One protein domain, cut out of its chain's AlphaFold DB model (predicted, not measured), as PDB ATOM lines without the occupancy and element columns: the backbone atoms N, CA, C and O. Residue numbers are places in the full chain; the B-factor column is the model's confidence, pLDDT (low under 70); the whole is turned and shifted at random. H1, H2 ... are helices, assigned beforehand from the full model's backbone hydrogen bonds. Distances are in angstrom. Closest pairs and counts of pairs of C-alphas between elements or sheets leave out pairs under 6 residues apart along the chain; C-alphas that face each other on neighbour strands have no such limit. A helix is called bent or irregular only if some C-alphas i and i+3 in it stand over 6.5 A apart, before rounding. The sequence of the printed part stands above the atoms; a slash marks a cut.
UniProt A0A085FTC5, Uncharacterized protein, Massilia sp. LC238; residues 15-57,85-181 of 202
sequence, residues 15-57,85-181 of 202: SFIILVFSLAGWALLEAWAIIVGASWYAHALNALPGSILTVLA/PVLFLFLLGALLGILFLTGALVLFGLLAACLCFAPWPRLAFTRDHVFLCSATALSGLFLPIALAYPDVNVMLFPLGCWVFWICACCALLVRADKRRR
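This is residues 15 to 57 and 85 to 181 of the 202 residues of an uncharacterized protein of Massilia sp. LC238 (UniProt A0A085FTC5). Five helices, H1, H7, H4, H3 and H6, stand in a ring with their axes roughly along the longest direction, and H2 packs on H1 outside this ring. The short H5 sits near one end, by the beginnings of H1, H3 and H6, and residues 176 to 181 of H7 stick out. H1, H2, H3, H4, H6 and H7 form an up-and-down bundle, each running against the one before it in the chain. The printed part has 140 residues with seven named helices, H1 to H7 in order, and no named strand: all helix. It is compact, with a radius of gyration of the C-alphas of 14.7 A and spans of 44 by 31 by 26 A.

H1, residues 15 to 35, and H7, residues 156 to 181, are the hubs, touching three helices each. They touch at Gly 25 and Cys 161, closest C-alphas 3.9 A apart, opposite ways at a shallow tilt of 24 degrees. H1 forms a helical hairpin with H2, residues 40 to 57, at a shallow tilt of 8 degrees; the closest C-alphas, of Ser 15 and Ala 57, are 5.0 A apart. With residues 15 to 24 alone H1 touches H6, residues 130 to 147, the same way at 33 degrees, only just short of steep; the closest C-alphas, of Val 20 and Ser 134, are 5.5 A apart. H6 touches H3, residues 85 to 101, the same way at 38 degrees, only just steep, with the C-alphas of Gly 93 and Leu 141 closest at 4.1 A. H3 forms a helical hairpin with H4, residues 105 to 117, closest at C-alphas 99 and 108, 5.5 A. H4 touches residues 160 to 171 of H7, closest at C-alphas 116 and 171, 5.9 A. H5, residues 124 to 128, is close to H6 but not clearly touching, with C-alphas 126 and 133 closest at 6.1 A. Every O i to N i+4 pair is within hydrogen-bond range in H1, H3, H5 and H7; the counts are 11 of 14 in H2, 8 of 9 in H4 and 12 of 14 in H6.

H1 begins at C-alpha 15 (-33.664, 26.656, 37.092) and is 30.1 A long. H2 is 25.9 A long and only just irregular, C-alphas 46 and 49 being 6.6 A apart. H3 measures 24.3 A, H4 18.7 A and H5 6.3 A. H6 is 26.1 A long and only just irregular, C-alphas 141 and 144 being 6.7 A apart. H7, 37.7 A long, ends at C-alpha 181 (-47.318, 31.118, 47.986).

The C-alphas farthest apart, of Pro 150 and Arg 181, are 48.3 A apart. Residues 58 to 84 are not printed, and C-alphas 57 and 85 are 21.3 A apart across this cut. Of the links printed whole, none is long. The mean pLDDT of the printed part is 89.0, and no printed residue is under 70.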
ATOM      1  N   SER A  15     -34.527  27.835  37.120       80.75
ATOM      2  CA  SER A  15     -33.664  26.656  37.092       80.75
ATOM      3  C   SER A  15     -32.399  26.890  36.263       80.75
ATOM      4  O   SER A  15     -31.324  26.487  36.687       80.75
ATOM      5  N   PHE A  16     -32.506  27.616  35.141       85.75
ATOM      6  CA  PHE A  16     -31.364  27.979  34.294       85.75
ATOM      7  C   PHE A  16     -30.281  28.753  35.061       85.75
ATOM      8  O   PHE A  16     -29.141  28.307  35.126       85.75
ATOM      9  N   ILE A  17     -30.629  29.891  35.674       89.00
ATOM     10  CA  ILE A  17     -29.624  30.750  36.318       89.00
ATOM     11  C   ILE A  17     -29.047  30.106  37.580       89.00
ATOM     12  O   ILE A  17     -27.857  30.235  37.853       89.00
ATOM     13  N   ILE A  18     -29.871  29.349  38.314       89.50
ATOM     14  CA  ILE A  18     -29.416  28.585  39.478       89.50
ATOM     15  C   ILE A  18     -28.405  27.526  39.025       89.50
ATOM     16  O   ILE A  18     -27.358  27.393  39.653       89.50
ATOM     17  N   LEU A  19     -28.674  26.817  37.923       89.25
ATOM     18  CA  LEU A  19     -27.766  25.811  37.374       89.25
ATOM     19  C   LEU A  19     -26.444  26.437  36.914       89.25
ATOM     20  O   LEU A  19     -25.384  25.957  37.305       89.25
ATOM     21  N   VAL A  20     -26.499  27.532  36.147       91.56
ATOM     22  CA  VAL A  20     -25.302  28.247  35.674       91.56
ATOM     23  C   VAL A  20     -24.437  28.696  36.847       91.56
ATOM     24  O   VAL A  20     -23.247  28.413  36.855       91.56
ATOM     25  N   PHE A  21     -25.014  29.340  37.863       94.06
ATOM     26  CA  PHE A  21     -24.244  29.815  39.016       94.06
ATOM     27  C   PHE A  21     -23.717  28.676  39.891       94.06
ATOM     28  O   PHE A  21     -22.589  28.746  40.372       94.06
ATOM     29  N   SER A  22     -24.479  27.594  40.051       92.50
ATOM     30  CA  SER A  22     -24.015  26.419  40.799       92.50
ATOM     31  C   SER A  22     -22.796  25.780  40.130       92.50
ATOM     32  O   SER A  22     -21.789  25.537  40.797       92.50
ATOM     33  N   LEU A  23     -22.867  25.571  38.810       92.19
ATOM     34  CA  LEU A  23     -21.784  24.991  38.012       92.19
ATOM     35  C   LEU A  23     -20.583  25.931  37.897       92.19
ATOM     36  O   LEU A  23     -19.452  25.477  38.034       92.19
ATOM     37  N   ALA A  24     -20.812  27.230  37.690       93.81
ATOM     38  CA  ALA A  24     -19.749  28.228  37.634       93.81
ATOM     39  C   ALA A  24     -18.990  28.312  38.963       93.81
ATOM     40  O   ALA A  24     -17.761  28.287  38.970       93.81
ATOM     41  N   GLY A  25     -19.710  28.357  40.090       93.38
ATOM     42  CA  GLY A  25     -19.094  28.373  41.414       93.38
ATOM     43  C   GLY A  25     -18.301  27.099  41.702       93.38
ATOM     44  O   GLY A  25     -17.181  27.181  42.199       93.38
ATOM     45  N   TRP A  26     -18.833  25.932  41.323       93.75
ATOM     46  CA  TRP A  26     -18.106  24.667  41.437       93.75
ATOM     47  C   TRP A  26     -16.829  24.653  40.585       93.75
ATOM     48  O   TRP A  26     -15.758  24.372  41.110       93.75
ATOM     49  N   ALA A  27     -16.914  25.022  39.306       93.44
ATOM     50  CA  ALA A  27     -15.767  25.014  38.403       93.44
ATOM     51  C   ALA A  27     -14.675  26.021  38.812       93.44
ATOM     52  O   ALA A  27     -13.493  25.715  38.678       93.44
ATOM     53  N   LEU A  28     -15.036  27.184  39.368       93.81
ATOM     54  CA  LEU A  28     -14.058  28.115  39.944       93.81
ATOM     55  C   LEU A  28     -13.347  27.525  41.167       93.81
ATOM     56  O   LEU A  28     -12.132  27.668  41.292       93.81
ATOM     57  N   LEU A  29     -14.084  26.864  42.063       93.31
ATOM     58  CA  LEU A  29     -13.498  26.246  43.253       93.31
ATOM     59  C   LEU A  29     -12.604  25.054  42.897       93.31
ATOM     60  O   LEU A  29     -11.549  24.875  43.500       93.31
ATOM     61  N   GLU A  30     -13.001  24.271  41.897       92.75
ATOM     62  CA  GLU A  30     -12.207  23.159  41.383       92.75
ATOM     63  C   GLU A  30     -10.923  23.657  40.713       92.75
ATOM     64  O   GLU A  30      -9.841  23.157  41.012       92.75
ATOM     65  N   ALA A  31     -11.011  24.705  39.886       91.19
ATOM     66  CA  ALA A  31      -9.838  25.354  39.305       91.19
ATOM     67  C   ALA A  31      -8.876  25.850  40.395       91.19
ATOM     68  O   ALA A  31      -7.677  25.599  40.318       91.19
ATOM     69  N   TRP A  32      -9.399  26.481  41.450       93.81
ATOM     70  CA  TRP A  32      -8.593  26.894  42.598       93.81
ATOM     71  C   TRP A  32      -7.906  25.716  43.290       93.81
ATOM     72  O   TRP A  32      -6.705  25.782  43.542       93.81
ATOM     73  N   ALA A  33      -8.641  24.633  43.556       92.06
ATOM     74  CA  ALA A  33      -8.118  23.431  44.203       92.06
ATOM     75  C   ALA A  33      -6.968  22.797  43.402       92.06
ATOM     76  O   ALA A  33      -5.955  22.416  43.988       92.06
ATOM     77  N   ILE A  34      -7.093  22.755  42.069       91.94
ATOM     78  CA  ILE A  34      -6.029  22.294  41.166       91.94
ATOM     79  C   ILE A  34      -4.796  23.202  41.284       91.94
ATOM     80  O   ILE A  34      -3.685  22.700  41.437       91.94
ATOM     81  N   ILE A  35      -4.983  24.527  41.257       90.44
ATOM     82  CA  ILE A  35      -3.881  25.505  41.314       90.44
ATOM     83  C   ILE A  35      -3.106  25.405  42.633       90.44
ATOM     84  O   ILE A  35      -1.879  25.464  42.628       90.44
ATOM     85  N   VAL A  36      -3.797  25.245  43.766       92.12
ATOM     86  CA  VAL A  36      -3.150  25.150  45.088       92.12
ATOM     87  C   VAL A  36      -2.606  23.752  45.406       92.12
ATOM     88  O   VAL A  36      -2.055  23.551  46.486       92.12
ATOM     89  N   GLY A  37      -2.754  22.783  44.494       91.56
ATOM     90  CA  GLY A  37      -2.293  21.407  44.693       91.56
ATOM     91  C   GLY A  37      -3.039  20.683  45.817       91.56
ATOM     92  O   GLY A  37      -2.424  19.978  46.619       91.56
ATOM     93  N   ALA A  38      -4.352  20.896  45.919       90.81
ATOM     94  CA  ALA A  38      -5.171  20.307  46.969       90.81
ATOM     95  C   ALA A  38      -5.193  18.767  46.894       90.81
ATOM     96  O   ALA A  38      -5.009  18.151  45.844       90.81
ATOM     97  N   SER A  39      -5.434  18.115  48.034       93.06
ATOM     98  CA  SER A  39      -5.546  16.656  48.081       93.06
ATOM     99  C   SER A  39      -6.834  16.169  47.409       93.06
ATOM    100  O   SER A  39      -7.840  16.879  47.375       93.06
ATOM    101  N   TRP A  40      -6.853  14.914  46.948       90.19
ATOM    102  CA  TRP A  40      -8.049  14.293  46.349       90.19
ATOM    103  C   TRP A  40      -9.292  14.388  47.255       90.19
ATOM    104  O   TRP A  40     -10.416  14.517  46.773       90.19
ATOM    105  N   TYR A  41      -9.091  14.365  48.577       90.06
ATOM    106  CA  TYR A  41     -10.159  14.517  49.560       90.06
ATOM    107  C   TYR A  41     -10.774  15.924  49.528       90.06
ATOM    108  O   TYR A  41     -11.991  16.068  49.622       90.06
ATOM    109  N   ALA A  42      -9.956  16.963  49.338       86.06
ATOM    110  CA  ALA A  42     -10.441  18.331  49.181       86.06
ATOM    111  C   ALA A  42     -11.265  18.493  47.893       86.06
ATOM    112  O   ALA A  42     -12.334  19.094  47.938       86.06
ATOM    113  N   HIS A  43     -10.838  17.880  46.783       86.31
ATOM    114  CA  HIS A  43     -11.632  17.826  45.546       86.31
ATOM    115  C   HIS A  43     -12.993  17.146  45.770       86.31
ATOM    116  O   HIS A  43     -14.037  17.669  45.373       86.31
ATOM    117  N   ALA A  44     -13.012  16.015  46.485       86.62
ATOM    118  CA  ALA A  44     -14.252  15.313  46.815       86.62
ATOM    119  C   ALA A  44     -15.196  16.166  47.685       86.62
ATOM    120  O   ALA A  44     -16.401  16.206  47.430       86.62
ATOM    121  N   LEU A  45     -14.665  16.887  48.678       86.69
ATOM    122  CA  LEU A  45     -15.458  17.803  49.502       86.69
ATOM    123  C   LEU A  45     -15.975  19.010  48.707       86.69
ATOM    124  O   LEU A  45     -17.129  19.401  48.886       86.69
ATOM    125  N   ASN A  46     -15.173  19.562  47.794       83.50
ATOM    126  CA  ASN A  46     -15.562  20.688  46.938       83.50
ATOM    127  C   ASN A  46     -16.722  20.346  45.995       83.50
ATOM    128  O   ASN A  46     -17.497  21.227  45.615       83.50
ATOM    129  N   ALA A  47     -16.890  19.071  45.643       82.31
ATOM    130  CA  ALA A  47     -18.009  18.614  44.829       82.31
ATOM    131  C   ALA A  47     -19.359  18.642  45.574       82.31
ATOM    132  O   ALA A  47     -20.410  18.705  44.931       82.31
ATOM    133  N   LEU A  48     -19.376  18.626  46.915       85.69
ATOM    134  CA  LEU A  48     -20.620  18.531  47.692       85.69
ATOM    135  C   LEU A  48     -21.541  19.754  47.533       85.69
ATOM    136  O   LEU A  48     -22.705  19.563  47.182       85.69
ATOM    137  N   PRO A  49     -21.089  21.009  47.720       80.56
ATOM    138  CA  PRO A  49     -21.995  22.153  47.625       80.56
ATOM    139  C   PRO A  49     -22.490  22.352  46.189       80.56
ATOM    140  O   PRO A  49     -23.680  22.578  45.964       80.56
ATOM    141  N   GLY A  50     -21.592  22.188  45.208       75.56
ATOM    142  CA  GLY A  50     -21.915  22.275  43.785       75.56
ATOM    143  C   GLY A  50     -22.946  21.235  43.351       75.56
ATOM    144  O   GLY A  50     -23.914  21.576  42.669       75.56
ATOM    145  N   SER A  51     -22.792  19.983  43.790       81.50
ATOM    146  CA  SER A  51     -23.734  18.903  43.472       81.50
ATOM    147  C   SER A  51     -25.094  19.100  44.141       81.50
ATOM    148  O   SER A  51     -26.112  18.977  43.463       81.50
ATOM    149  N   ILE A  52     -25.139  19.493  45.419       85.94
ATOM    150  CA  ILE A  52     -26.396  19.784  46.127       85.94
ATOM    151  C   ILE A  52     -27.162  20.900  45.413       85.94
ATOM    152  O   ILE A  52     -28.339  20.732  45.088       85.94
ATOM    153  N   LEU A  53     -26.502  22.026  45.124       82.06
ATOM    154  CA  LEU A  53     -27.144  23.150  44.445       82.06
ATOM    155  C   LEU A  53     -27.586  22.775  43.029       82.06
ATOM    156  O   LEU A  53     -28.699  23.115  42.636       82.06
ATOM    157  N   THR A  54     -26.778  22.005  42.297       78.31
ATOM    158  CA  THR A  54     -27.124  21.514  40.956       78.31
ATOM    159  C   THR A  54     -28.346  20.597  40.990       78.31
ATOM    160  O   THR A  54     -29.279  20.798  40.216       78.31
ATOM    161  N   VAL A  55     -28.413  19.649  41.929       83.06
ATOM    162  CA  VAL A  55     -29.572  18.757  42.107       83.06
ATOM    163  C   VAL A  55     -30.831  19.546  42.473       83.06
ATOM    164  O   VAL A  55     -31.916  19.245  41.975       83.06
ATOM    165  N   LEU A  56     -30.710  20.584  43.303       79.94
ATOM    166  CA  LEU A  56     -31.824  21.478  43.643       79.94
ATOM    167  C   LEU A  56     -32.229  22.396  42.476       79.94
ATOM    168  O   LEU A  56     -33.394  22.801  42.382       79.94
ATOM    169  N   ALA A  57     -31.282  22.732  41.599       74.62
ATOM    170  CA  ALA A  57     -31.498  23.539  40.406       74.62
ATOM    171  C   ALA A  57     -32.192  22.756  39.296       74.62
ATOM    172  O   ALA A  57     -32.950  23.356  38.531       74.62
ATOM    173  N   PRO A  85     -29.898  34.367  20.544       84.81
ATOM    174  CA  PRO A  85     -29.951  34.092  21.983       84.81
ATOM    175  C   PRO A  85     -28.707  33.352  22.496       84.81
ATOM    176  O   PRO A  85     -28.269  33.609  23.614       84.81
ATOM    177  N   VAL A  86     -28.115  32.470  21.684       88.12
ATOM    178  CA  VAL A  86     -26.871  31.757  22.021       88.12
ATOM    179  C   VAL A  86     -25.716  32.752  22.133       88.12
ATOM    180  O   VAL A  86     -25.014  32.771  23.141       88.12
ATOM    181  N   LEU A  87     -25.568  33.630  21.140       91.75
ATOM    182  CA  LEU A  87     -24.548  34.673  21.134       91.75
ATOM    183  C   LEU A  87     -24.724  35.632  22.316       91.75
ATOM    184  O   LEU A  87     -23.749  35.964  22.979       91.75
ATOM    185  N   PHE A  88     -25.959  36.036  22.623       92.38
ATOM    186  CA  PHE A  88     -26.250  36.876  23.783       92.38
ATOM    187  C   PHE A  88     -25.812  36.218  25.100       92.38
ATOM    188  O   PHE A  88     -25.134  36.856  25.900       92.38
ATOM    189  N   LEU A  89     -26.154  34.943  25.318       92.19
ATOM    190  CA  LEU A  89     -25.752  34.207  26.523       92.19
ATOM    191  C   LEU A  89     -24.235  34.046  26.622       92.19
ATOM    192  O   LEU A  89     -23.673  34.185  27.706       92.19
ATOM    193  N   PHE A  90     -23.580  33.788  25.493       95.12
ATOM    194  CA  PHE A  90     -22.129  33.696  25.423       95.12
ATOM    195  C   PHE A  90     -21.463  35.028  25.782       95.12
ATOM    196  O   PHE A  90     -20.595  35.063  26.648       95.12
ATOM    197  N   LEU A  91     -21.904  36.134  25.172       96.25
ATOM    198  CA  LEU A  91     -21.383  37.477  25.451       96.25
ATOM    199  C   LEU A  91     -21.637  37.893  26.901       96.25
ATOM    200  O   LEU A  91     -20.784  38.520  27.521       96.25
ATOM    201  N   LEU A  92     -22.786  37.516  27.461       95.31
ATOM    202  CA  LEU A  92     -23.101  37.765  28.861       95.31
ATOM    203  C   LEU A  92     -22.174  36.981  29.803       95.31
ATOM    204  O   LEU A  92     -21.695  37.536  30.792       95.31
ATOM    205  N   GLY A  93     -21.895  35.714  29.485       95.38
ATOM    206  CA  GLY A  93     -20.883  34.918  30.178       95.38
ATOM    207  C   GLY A  93     -19.500  35.561  30.075       95.38
ATOM    208  O   GLY A  93     -18.844  35.771  31.091       95.38
ATOM    209  N   ALA A  94     -19.090  35.960  28.870       96.50
ATOM    210  CA  ALA A  94     -17.807  36.617  28.631       96.50
ATOM    211  C   ALA A  94     -17.666  37.918  29.423       96.50
ATOM    212  O   ALA A  94     -16.621  38.158  30.022       96.50
ATOM    213  N   LEU A  95     -18.730  38.721  29.508       96.81
ATOM    214  CA  LEU A  95     -18.755  39.929  30.328       96.81
ATOM    215  C   LEU A  95     -18.535  39.618  31.817       96.81
ATOM    216  O   LEU A  95     -17.737  40.294  32.463       96.81
ATOM    217  N   LEU A  96     -19.193  38.584  32.357       95.69
ATOM    218  CA  LEU A  96     -18.945  38.125  33.730       95.69
ATOM    219  C   LEU A  96     -17.486  37.691  33.925       95.69
ATOM    220  O   LEU A  96     -16.882  38.043  34.934       95.69
ATOM    221  N   GLY A  97     -16.914  36.972  32.957       93.94
ATOM    222  CA  GLY A  97     -15.522  36.524  33.002       93.94
ATOM    223  C   GLY A  97     -14.526  37.684  32.975       93.94
ATOM    224  O   GLY A  97     -13.586  37.705  33.761       93.94
ATOM    225  N   ILE A  98     -14.764  38.700  32.145       94.81
ATOM    226  CA  ILE A  98     -13.940  39.917  32.095       94.81
ATOM    227  C   ILE A  98     -14.038  40.703  33.414       94.81
ATOM    228  O   ILE A  98     -13.021  41.133  33.960       94.81
ATOM    229  N   LEU A  99     -15.243  40.868  33.971       94.50
ATOM    230  CA  LEU A  99     -15.427  41.526  35.273       94.50
ATOM    231  C   LEU A  99     -14.725  40.771  36.408       94.50
ATOM    232  O   LEU A  99     -14.148  41.391  37.299       94.50
ATOM    233  N   PHE A 100     -14.741  39.441  36.358       94.12
ATOM    234  CA  PHE A 100     -14.004  38.598  37.290       94.12
ATOM    235  C   PHE A 100     -12.486  38.814  37.172       94.12
ATOM    236  O   PHE A 100     -11.826  39.068  38.177       94.12
ATOM    237  N   LEU A 101     -11.945  38.797  35.950       93.25
ATOM    238  CA  LEU A 101     -10.513  38.981  35.684       93.25
ATOM    239  C   LEU A 101      -9.981  40.352  36.087       93.25
ATOM    240  O   LEU A 101      -8.878  40.462  36.611       93.25
ATOM    241  N   THR A 102     -10.775  41.399  35.876       92.81
ATOM    242  CA  THR A 102     -10.415  42.765  36.288       92.81
ATOM    243  C   THR A 102     -10.411  42.952  37.809       92.81
ATOM    244  O   THR A 102     -10.049  44.023  38.289       92.81
ATOM    245  N   GLY A 103     -10.825  41.942  38.587       89.31
ATOM    246  CA  GLY A 103     -10.939  42.035  40.042       89.31
ATOM    247  C   GLY A 103     -12.086  42.939  40.500       89.31
ATOM    248  O   GLY A 103     -12.185  43.258  41.686       89.31
ATOM    249  N   ALA A 104     -12.982  43.339  39.591       92.88
ATOM    250  CA  ALA A 104     -14.129  44.195  39.867       92.88
ATOM    251  C   ALA A 104     -15.257  43.413  40.570       92.88
ATOM    252  O   ALA A 104     -16.396  43.372  40.101       92.88
ATOM    253  N   LEU A 105     -14.946  42.794  41.715       90.94
ATOM    254  CA  LEU A 105     -15.814  41.862  42.444       90.94
ATOM    255  C   LEU A 105     -17.188  42.452  42.783       90.94
ATOM    256  O   LEU A 105     -18.187  41.738  42.737       90.94
ATOM    257  N   VAL A 106     -17.257  43.754  43.073       92.38
ATOM    258  CA  VAL A 106     -18.527  44.448  43.340       92.38
ATOM    259  C   VAL A 106     -19.402  44.494  42.087       92.38
ATOM    260  O   VAL A 106     -20.571  44.128  42.152       92.38
ATOM    261  N   LEU A 107     -18.849  44.892  40.936       94.75
ATOM    262  CA  LEU A 107     -19.586  44.933  39.666       94.75
ATOM    263  C   LEU A 107     -19.969  43.530  39.197       94.75
ATOM    264  O   LEU A 107     -21.094  43.317  38.752       94.75
ATOM    265  N   PHE A 108     -19.058  42.572  39.347       93.88
ATOM    266  CA  PHE A 108     -19.306  41.161  39.086       93.88
ATOM    267  C   PHE A 108     -20.473  40.625  39.933       93.88
ATOM    268  O   PHE A 108     -21.412  40.044  39.390       93.88
ATOM    269  N   GLY A 109     -20.464  40.883  41.244       93.75
ATOM    270  CA  GLY A 109     -21.527  40.469  42.157       93.75
ATOM    271  C   GLY A 109     -22.859  41.166  41.893       93.75
ATOM    272  O   GLY A 109     -23.899  40.510  41.894       93.75
ATOM    273  N   LEU A 110     -22.844  42.469  41.600       95.56
ATOM    274  CA  LEU A 110     -24.043  43.215  41.212       95.56
ATOM    275  C   LEU A 110     -24.639  42.676  39.913       95.56
ATOM    276  O   LEU A 110     -25.844  42.442  39.855       95.56
ATOM    277  N   LEU A 111     -23.812  42.420  38.896       95.31
ATOM    278  CA  LEU A 111     -24.274  41.831  37.644       95.31
ATOM    279  C   LEU A 111     -24.870  40.442  37.893       95.31
ATOM    280  O   LEU A 111     -26.001  40.194  37.482       95.31
ATOM    281  N   ALA A 112     -24.174  39.565  38.623       94.00
ATOM    282  CA  ALA A 112     -24.685  38.242  38.982       94.00
ATOM    283  C   ALA A 112     -26.031  38.325  39.729       94.00
ATOM    284  O   ALA A 112     -26.974  37.604  39.395       94.00
ATOM    285  N   ALA A 113     -26.169  39.259  40.672       93.31
ATOM    286  CA  ALA A 113     -27.423  39.504  41.378       93.31
ATOM    287  C   ALA A 113     -28.533  40.005  40.439       93.31
ATOM    288  O   ALA A 113     -29.647  39.484  40.486       93.31
ATOM    289  N   CYS A 114     -28.252  40.955  39.541       93.50
ATOM    290  CA  CYS A 114     -29.208  41.424  38.532       93.50
ATOM    291  C   CYS A 114     -29.700  40.277  37.641       93.50
ATOM    292  O   CYS A 114     -30.894  40.181  37.349       93.50
ATOM    293  N   LEU A 115     -28.805  39.361  37.268       91.50
ATOM    294  CA  LEU A 115     -29.154  38.171  36.499       91.50
ATOM    295  C   LEU A 115     -30.088  37.227  37.268       91.50
ATOM    296  O   LEU A 115     -30.920  36.585  36.638       91.50
ATOM    297  N   CYS A 116     -30.074  37.183  38.604       88.88
ATOM    298  CA  CYS A 116     -31.084  36.430  39.367       88.88
ATOM    299  C   CYS A 116     -32.511  36.982  39.206       88.88
ATOM    300  O   CYS A 116     -33.479  36.227  39.339       88.88
ATOM    301  N   PHE A 117     -32.652  38.284  38.947       85.94
ATOM    302  CA  PHE A 117     -33.947  38.953  38.784       85.94
ATOM    303  C   PHE A 117     -34.425  38.998  37.331       85.94
ATOM    304  O   PHE A 117     -35.599  39.285  37.084       85.94
ATOM    305  N   ALA A 118     -33.546  38.698  36.373       85.88
ATOM    306  CA  ALA A 118     -33.901  38.679  34.966       85.88
ATOM    307  C   ALA A 118     -34.998  37.628  34.693       85.88
ATOM    308  O   ALA A 118     -34.945  36.507  35.211       85.88
ATOM    309  N   PRO A 119     -36.014  37.952  33.874       81.06
ATOM    310  CA  PRO A 119     -37.127  37.054  33.602       81.06
ATOM    311  C   PRO A 119     -36.745  36.006  32.542       81.06
ATOM    312  O   PRO A 119     -37.376  35.940  31.487       81.06
ATOM    313  N   TRP A 120     -35.742  35.166  32.829       82.25
ATOM    314  CA  TRP A 120     -35.277  34.074  31.954       82.25
ATOM    315  C   TRP A 120     -36.406  33.242  31.348       82.25
ATOM    316  O   TRP A 120     -36.372  33.001  30.147       82.25
ATOM    317  N   PRO A 121     -37.475  32.894  32.087       71.81
ATOM    318  CA  PRO A 121     -38.545  32.057  31.546       71.81
ATOM    319  C   PRO A 121     -39.367  32.716  30.427       71.81
ATOM    320  O   PRO A 121     -40.133  32.028  29.756       71.81
ATOM    321  N   ARG A 122     -39.220  34.035  30.206       76.38
ATOM    322  CA  ARG A 122     -39.780  34.726  29.029       76.38
ATOM    323  C   ARG A 122     -39.008  34.410  27.746       76.38
ATOM    324  O   ARG A 122     -39.564  34.535  26.660       76.38
ATOM    325  N   LEU A 123     -37.750  33.986  27.857       73.00
ATOM    326  CA  LEU A 123     -36.950  33.516  26.736       73.00
ATOM    327  C   LEU A 123     -37.271  32.038  26.501       73.00
ATOM    328  O   LEU A 123     -36.706  31.167  27.164       73.00
ATOM    329  N   ALA A 124     -38.160  31.760  25.542       70.19
ATOM    330  CA  ALA A 124     -38.572  30.398  25.173       70.19
ATOM    331  C   ALA A 124     -37.371  29.451  24.979       70.19
ATOM    332  O   ALA A 124     -37.376  28.328  25.473       70.19
ATOM    333  N   PHE A 125     -36.290  29.962  24.379       71.94
ATOM    334  CA  PHE A 125     -35.046  29.223  24.163       71.94
ATOM    335  C   PHE A 125     -34.417  28.672  25.456       71.94
ATOM    336  O   PHE A 125     -33.993  27.521  25.498       71.94
ATOM    337  N   THR A 126     -34.410  29.454  26.543       71.62
ATOM    338  CA  THR A 126     -33.826  29.017  27.826       71.62
ATOM    339  C   THR A 126     -34.680  27.986  28.550       71.62
ATOM    340  O   THR A 126     -34.149  27.186  29.315       71.62
ATOM    341  N   ARG A 127     -35.993  27.979  28.296       72.06
ATOM    342  CA  ARG A 127     -36.925  27.005  28.867       72.06
ATOM    343  C   ARG A 127     -36.786  25.645  28.192       72.06
ATOM    344  O   ARG A 127     -36.775  24.628  28.877       72.06
ATOM    345  N   ASP A 128     -36.665  25.644  26.870       72.56
ATOM    346  CA  ASP A 128     -36.686  24.418  26.075       72.56
ATOM    347  C   ASP A 128     -35.276  23.783  25.970       72.56
ATOM    348  O   ASP A 128     -35.147  22.566  25.844       72.56
ATOM    349  N   HIS A 129     -34.204  24.580  26.118       78.75
ATOM    350  CA  HIS A 129     -32.807  24.136  26.005       78.75
ATOM    351  C   HIS A 129     -31.926  24.561  27.194       78.75
ATOM    352  O   HIS A 129     -30.837  25.110  27.008       78.75
ATOM    353  N   VAL A 130     -32.370  24.285  28.426       81.38
ATOM    354  CA  VAL A 130     -31.679  24.689  29.673       81.38
ATOM    355  C   VAL A 130     -30.198  24.285  29.684       81.38
ATOM    356  O   VAL A 130     -29.340  25.114  29.986       81.38
ATOM    357  N   PHE A 131     -29.879  23.036  29.329       83.38
ATOM    358  CA  PHE A 131     -28.501  22.532  29.352       83.38
ATOM    359  C   PHE A 131     -27.608  23.199  28.304       83.38
ATOM    360  O   PHE A 131     -26.504  23.620  28.637       83.38
ATOM    361  N   LEU A 132     -28.100  23.354  27.068       84.88
ATOM    362  CA  LEU A 132     -27.353  24.015  25.995       84.88
ATOM    363  C   LEU A 132     -27.071  25.477  26.355       84.88
ATOM    364  O   LEU A 132     -25.928  25.914  26.295       84.88
ATOM    365  N   CYS A 133     -28.094  26.203  26.818       87.00
ATOM    366  CA  CYS A 133     -27.949  27.584  27.275       87.00
ATOM    367  C   CYS A 133     -26.931  27.699  28.413       87.00
ATOM    368  O   CYS A 133     -26.153  28.651  28.455       87.00
ATOM    369  N   SER A 134     -26.940  26.736  29.342       88.44
ATOM    370  CA  SER A 134     -26.027  26.738  30.487       88.44
ATOM    371  C   SER A 134     -24.593  26.502  30.034       88.44
ATOM    372  O   SER A 134     -23.706  27.255  30.419       88.44
ATOM    373  N   ALA A 135     -24.374  25.523  29.154       90.81
ATOM    374  CA  ALA A 135     -23.070  25.262  28.562       90.81
ATOM    375  C   ALA A 135     -22.532  26.485  27.802       90.81
ATOM    376  O   ALA A 135     -21.365  26.823  27.956       90.81
ATOM    377  N   THR A 136     -23.379  27.190  27.043       92.31
ATOM    378  CA  THR A 136     -22.998  28.420  26.332       92.31
ATOM    379  C   THR A 136     -22.638  29.570  27.276       92.31
ATOM    380  O   THR A 136     -21.662  30.278  27.045       92.31
ATOM    381  N   ALA A 137     -23.411  29.782  28.343       93.56
ATOM    382  CA  ALA A 137     -23.104  30.826  29.320       93.56
ATOM    383  C   ALA A 137     -21.793  30.523  30.069       93.56
ATOM    384  O   ALA A 137     -20.971  31.417  30.267       93.56
ATOM    385  N   LEU A 138     -21.574  29.256  30.437       95.25
ATOM    386  CA  LEU A 138     -20.339  28.804  31.079       95.25
ATOM    387  C   LEU A 138     -19.141  28.900  30.132       95.25
ATOM    388  O   LEU A 138     -18.084  29.359  30.552       95.25
ATOM    389  N   SER A 139     -19.287  28.528  28.858       95.31
ATOM    390  CA  SER A 139     -18.197  28.675  27.888       95.31
ATOM    391  C   SER A 139     -17.829  30.143  27.686       95.31
ATOM    392  O   SER A 139     -16.645  30.466  27.671       95.31
ATOM    393  N   GLY A 140     -18.821  31.036  27.635       95.31
ATOM    394  CA  GLY A 140     -18.603  32.480  27.644       95.31
ATOM    395  C   GLY A 140     -17.820  32.940  28.874       95.31
ATOM    396  O   GLY A 140     -16.858  33.678  28.729       95.31
ATOM    397  N   LEU A 141     -18.189  32.471  30.070       95.75
ATOM    398  CA  LEU A 141     -17.526  32.818  31.335       95.75
ATOM    399  C   LEU A 141     -16.070  32.349  31.399       95.75
ATOM    400  O   LEU A 141     -15.187  33.123  31.766       95.75
ATOM    401  N   PHE A 142     -15.821  31.082  31.073       95.94
ATOM    402  CA  PHE A 142     -14.509  30.464  31.252       95.94
ATOM    403  C   PHE A 142     -13.535  30.762  30.116       95.94
ATOM    404  O   PHE A 142     -12.332  30.692  30.346       95.94
ATOM    405  N   LEU A 143     -14.009  31.143  28.926       96.12
ATOM    406  CA  LEU A 143     -13.129  31.509  27.816       96.12
ATOM    407  C   LEU A 143     -12.144  32.642  28.165       96.12
ATOM    408  O   LEU A 143     -10.943  32.415  28.035       96.12
ATOM    409  N   PRO A 144     -12.576  33.838  28.617       93.62
ATOM    410  CA  PRO A 144     -11.635  34.893  28.978       93.62
ATOM    411  C   PRO A 144     -10.739  34.464  30.147       93.62
ATOM    412  O   PRO A 144      -9.552  34.772  30.133       93.62
ATOM    413  N   ILE A 145     -11.269  33.708  31.120       92.56
ATOM    414  CA  ILE A 145     -10.497  33.218  32.275       92.56
ATOM    415  C   ILE A 145      -9.358  32.300  31.824       92.56
ATOM    416  O   ILE A 145      -8.236  32.441  32.297       92.56
ATOM    417  N   ALA A 146      -9.626  31.394  30.884       92.62
ATOM    418  CA  ALA A 146      -8.619  30.506  30.318       92.62
ATOM    419  C   ALA A 146      -7.557  31.278  29.516       92.62
ATOM    420  O   ALA A 146      -6.374  30.965  29.619       92.62
ATOM    421  N   LEU A 147      -7.963  32.301  28.754       94.00
ATOM    422  CA  LEU A 147      -7.042  33.132  27.969       94.00
ATOM    423  C   LEU A 147      -6.124  34.000  28.841       94.00
ATOM    424  O   LEU A 147      -4.985  34.243  28.456       94.00
ATOM    425  N   ALA A 148      -6.606  34.454  29.998       91.38
ATOM    426  CA  ALA A 148      -5.866  35.322  30.916       91.38
ATOM    427  C   ALA A 148      -5.269  34.582  32.127       91.38
ATOM    428  O   ALA A 148      -4.726  35.232  33.016       91.38
ATOM    429  N   TYR A 149      -5.356  33.245  32.171       85.69
ATOM    430  CA  TYR A 149      -4.945  32.404  33.304       85.69
ATOM    431  C   TYR A 149      -3.588  32.771  33.949       85.69
ATOM    432  O   TYR A 149      -3.540  32.797  35.180       85.69
ATOM    433  N   PRO A 150      -2.511  33.084  33.191       86.44
ATOM    434  CA  PRO A 150      -1.199  33.379  33.778       86.44
ATOM    435  C   PRO A 150      -1.186  34.582  34.729       86.44
ATOM    436  O   PRO A 150      -0.381  34.612  35.656       86.44
ATOM    437  N   ASP A 151      -2.087  35.543  34.517       87.56
ATOM    438  CA  ASP A 151      -2.114  36.821  35.237       87.56
ATOM    439  C   ASP A 151      -3.215  36.872  36.312       87.56
ATOM    440  O   ASP A 151      -3.402  37.889  36.987       87.56
ATOM    441  N   VAL A 152      -3.979  35.788  36.488       86.38
ATOM    442  CA  VAL A 152      -5.118  35.775  37.412       86.38
ATOM    443  C   VAL A 152      -4.637  35.645  38.849       86.38
ATOM    444  O   VAL A 152      -3.976  34.681  39.231       86.38
ATOM    445  N   ASN A 153      -5.070  36.577  39.697       90.31
ATOM    446  CA  ASN A 153      -4.900  36.431  41.133       90.31
ATOM    447  C   ASN A 153      -5.684  35.203  41.630       90.31
ATOM    448  O   ASN A 153      -6.916  35.184  41.613       90.31
ATOM    449  N   VAL A 154      -4.958  34.197  42.116       89.69
ATOM    450  CA  VAL A 154      -5.499  32.907  42.577       89.69
ATOM    451  C   VAL A 154      -6.561  33.071  43.678       89.69
ATOM    452  O   VAL A 154      -7.472  32.252  43.787       89.69
ATOM    453  N   MET A 155      -6.524  34.157  44.459       91.69
ATOM    454  CA  MET A 155      -7.533  34.432  45.492       91.69
ATOM    455  C   MET A 155      -8.893  34.864  44.924       91.69
ATOM    456  O   MET A 155      -9.890  34.827  45.645       91.69
ATOM    457  N   LEU A 156      -8.979  35.233  43.641       92.06
ATOM    458  CA  LEU A 156     -10.251  35.589  43.006       92.06
ATOM    459  C   LEU A 156     -11.168  34.376  42.847       92.06
ATOM    460  O   LEU A 156     -12.374  34.516  43.013       92.06
ATOM    461  N   PHE A 157     -10.625  33.186  42.583       92.75
ATOM    462  CA  PHE A 157     -11.415  31.972  42.359       92.75
ATOM    463  C   PHE A 157     -12.365  31.624  43.522       92.75
ATOM    464  O   PHE A 157     -13.572  31.515  43.270       92.75
ATOM    465  N   PRO A 158     -11.905  31.511  44.787       93.19
ATOM    466  CA  PRO A 158     -12.808  31.240  45.902       93.19
ATOM    467  C   PRO A 158     -13.804  32.388  46.130       93.19
ATOM    468  O   PRO A 158     -14.962  32.128  46.448       93.19
ATOM    469  N   LEU A 159     -13.414  33.649  45.908       93.50
ATOM    470  CA  LEU A 159     -14.323  34.795  46.040       93.50
ATOM    471  C   LEU A 159     -15.435  34.772  44.980       93.50
ATOM    472  O   LEU A 159     -16.608  34.950  45.309       93.50
ATOM    473  N   GLY A 160     -15.093  34.500  43.720       93.19
ATOM    474  CA  GLY A 160     -16.065  34.362  42.634       93.19
ATOM    475  C   GLY A 160     -17.003  33.174  42.841       93.19
ATOM    476  O   GLY A 160     -18.205  33.293  42.602       93.19
ATOM    477  N   CYS A 161     -16.479  32.061  43.363       94.31
ATOM    478  CA  CYS A 161     -17.276  30.912  43.787       94.31
ATOM    479  C   CYS A 161     -18.348  31.315  44.811       94.31
ATOM    480  O   CYS A 161     -19.537  31.063  44.591       94.31
ATOM    481  N   TRP A 162     -17.950  32.011  45.882       93.69
ATOM    482  CA  TRP A 162     -18.871  32.480  46.918       93.69
ATOM    483  C   TRP A 162     -19.965  33.393  46.369       93.69
ATOM    484  O   TRP A 162     -21.134  33.213  46.710       93.69
ATOM    485  N   VAL A 163     -19.614  34.334  45.491       94.56
ATOM    486  CA  VAL A 163     -20.593  35.219  44.845       94.56
ATOM    487  C   VAL A 163     -21.633  34.404  44.078       94.56
ATOM    488  O   VAL A 163     -22.833  34.581  44.300       94.56
ATOM    489  N   PHE A 164     -21.203  33.465  43.228       94.69
ATOM    490  CA  PHE A 164     -22.137  32.635  42.469       94.69
ATOM    491  C   PHE A 164     -23.027  31.774  43.367       94.69
ATOM    492  O   PHE A 164     -24.236  31.707  43.140       94.69
ATOM    493  N   TRP A 165     -22.477  31.147  44.406       94.00
ATOM    494  CA  TRP A 165     -23.265  30.319  45.320       94.00
ATOM    495  C   TRP A 165     -24.254  31.128  46.157       94.00
ATOM    496  O   TRP A 165     -25.397  30.699  46.304       94.00
ATOM    497  N   ILE A 166     -23.883  32.317  46.639       93.75
ATOM    498  CA  ILE A 166     -24.823  33.216  47.327       93.75
ATOM    499  C   ILE A 166     -25.965  33.595  46.378       93.75
ATOM    500  O   ILE A 166     -27.136  33.480  46.749       93.75
ATOM    501  N   CYS A 167     -25.660  33.971  45.134       93.19
ATOM    502  CA  CYS A 167     -26.673  34.281  44.128       93.19
ATOM    503  C   CYS A 167     -27.578  33.073  43.813       93.19
ATOM    504  O   CYS A 167     -28.801  33.224  43.742       93.19
ATOM    505  N   ALA A 168     -27.013  31.869  43.685       91.00
ATOM    506  CA  ALA A 168     -27.769  30.635  43.473       91.00
ATOM    507  C   ALA A 168     -28.705  30.329  44.655       91.00
ATOM    508  O   ALA A 168     -29.889  30.053  44.447       91.00
ATOM    509  N   CYS A 169     -28.215  30.453  45.890       91.44
ATOM    510  CA  CYS A 169     -29.004  30.300  47.112       91.44
ATOM    511  C   CYS A 169     -30.146  31.322  47.183       91.44
ATOM    512  O   CYS A 169     -31.292  30.945  47.428       91.44
ATOM    513  N   CYS A 170     -29.878  32.597  46.899       91.31
ATOM    514  CA  CYS A 170     -30.907  33.638  46.844       91.31
ATOM    515  C   CYS A 170     -31.980  33.316  45.795       91.31
ATOM    516  O   CYS A 170     -33.178  33.384  46.083       91.31
ATOM    517  N   ALA A 171     -31.577  32.900  44.592       88.62
ATOM    518  CA  ALA A 171     -32.506  32.506  43.538       88.62
ATOM    519  C   ALA A 171     -33.341  31.265  43.925       88.62
ATOM    520  O   ALA A 171     -34.544  31.225  43.644       88.62
ATOM    521  N   LEU A 172     -32.747  30.288  44.621       87.25
ATOM    522  CA  LEU A 172     -33.447  29.126  45.179       87.25
ATOM    523  C   LEU A 172     -34.469  29.524  46.250       87.25
ATOM    524  O   LEU A 172     -35.598  29.033  46.216       87.25
ATOM    525  N   LEU A 173     -34.118  30.433  47.163       88.75
ATOM    526  CA  LEU A 173     -35.029  30.933  48.196       88.75
ATOM    527  C   LEU A 173     -36.229  31.660  47.581       88.75
ATOM    528  O   LEU A 173     -37.371  31.383  47.949       88.75
ATOM    529  N   VAL A 174     -35.994  32.519  46.584       86.62
ATOM    530  CA  VAL A 174     -37.069  33.203  45.844       86.62
ATOM    531  C   VAL A 174     -37.973  32.193  45.132       86.62
ATOM    532  O   VAL A 174     -39.198  32.337  45.152       86.62
ATOM    533  N   ARG A 175     -37.403  31.143  44.527       83.94
ATOM    534  CA  ARG A 175     -38.172  30.053  43.901       83.94
ATOM    535  C   ARG A 175     -39.017  29.301  44.933       83.94
ATOM    536  O   ARG A 175     -40.195  29.043  44.684       83.94
ATOM    537  N   ALA A 176     -38.445  28.978  46.091       83.94
ATOM    538  CA  ALA A 176     -39.129  28.261  47.162       83.94
ATOM    539  C   ALA A 176     -40.284  29.075  47.766       83.94
ATOM    540  O   ALA A 176     -41.368  28.528  47.975       83.94
ATOM    541  N   ASP A 177     -40.092  30.375  47.994       86.75
ATOM    542  CA  ASP A 177     -41.141  31.263  48.505       86.75
ATOM    543  C   ASP A 177     -42.297  31.406  47.503       86.75
ATOM    544  O   ASP A 177     -43.460  31.200  47.857       86.75
ATOM    545  N   LYS A 178     -41.993  31.641  46.218       83.19
ATOM    546  CA  LYS A 178     -43.013  31.676  45.153       83.19
ATOM    547  C   LYS A 178     -43.828  30.384  45.103       83.19
ATOM    548  O   LYS A 178     -45.056  30.442  45.039       83.19
ATOM    549  N   ARG A 179     -43.162  29.229  45.196       81.94
ATOM    550  CA  ARG A 179     -43.823  27.920  45.229       81.94
ATOM    551  C   ARG A 179     -44.748  27.783  46.442       81.94
ATOM    552  O   ARG A 179     -45.908  27.415  46.278       81.94
ATOM    553  N   ARG A 180     -44.281  28.136  47.644       84.31
ATOM    554  CA  ARG A 180     -45.097  28.093  48.872       84.31
ATOM    555  C   ARG A 180     -46.326  28.996  48.777       84.31
ATOM    556  O   ARG A 180     -47.408  28.604  49.207       84.31
ATOM    557  N   ARG A 181     -46.190  30.195  48.202       85.75
ATOM    558  CA  ARG A 181     -47.318  31.118  47.986       85.75
ATOM    559  C   ARG A 181     -48.339  30.553  46.997       85.75
ATOM    560  O   ARG A 181     -49.534  30.676  47.247       85.75
TER     561      ARG A 181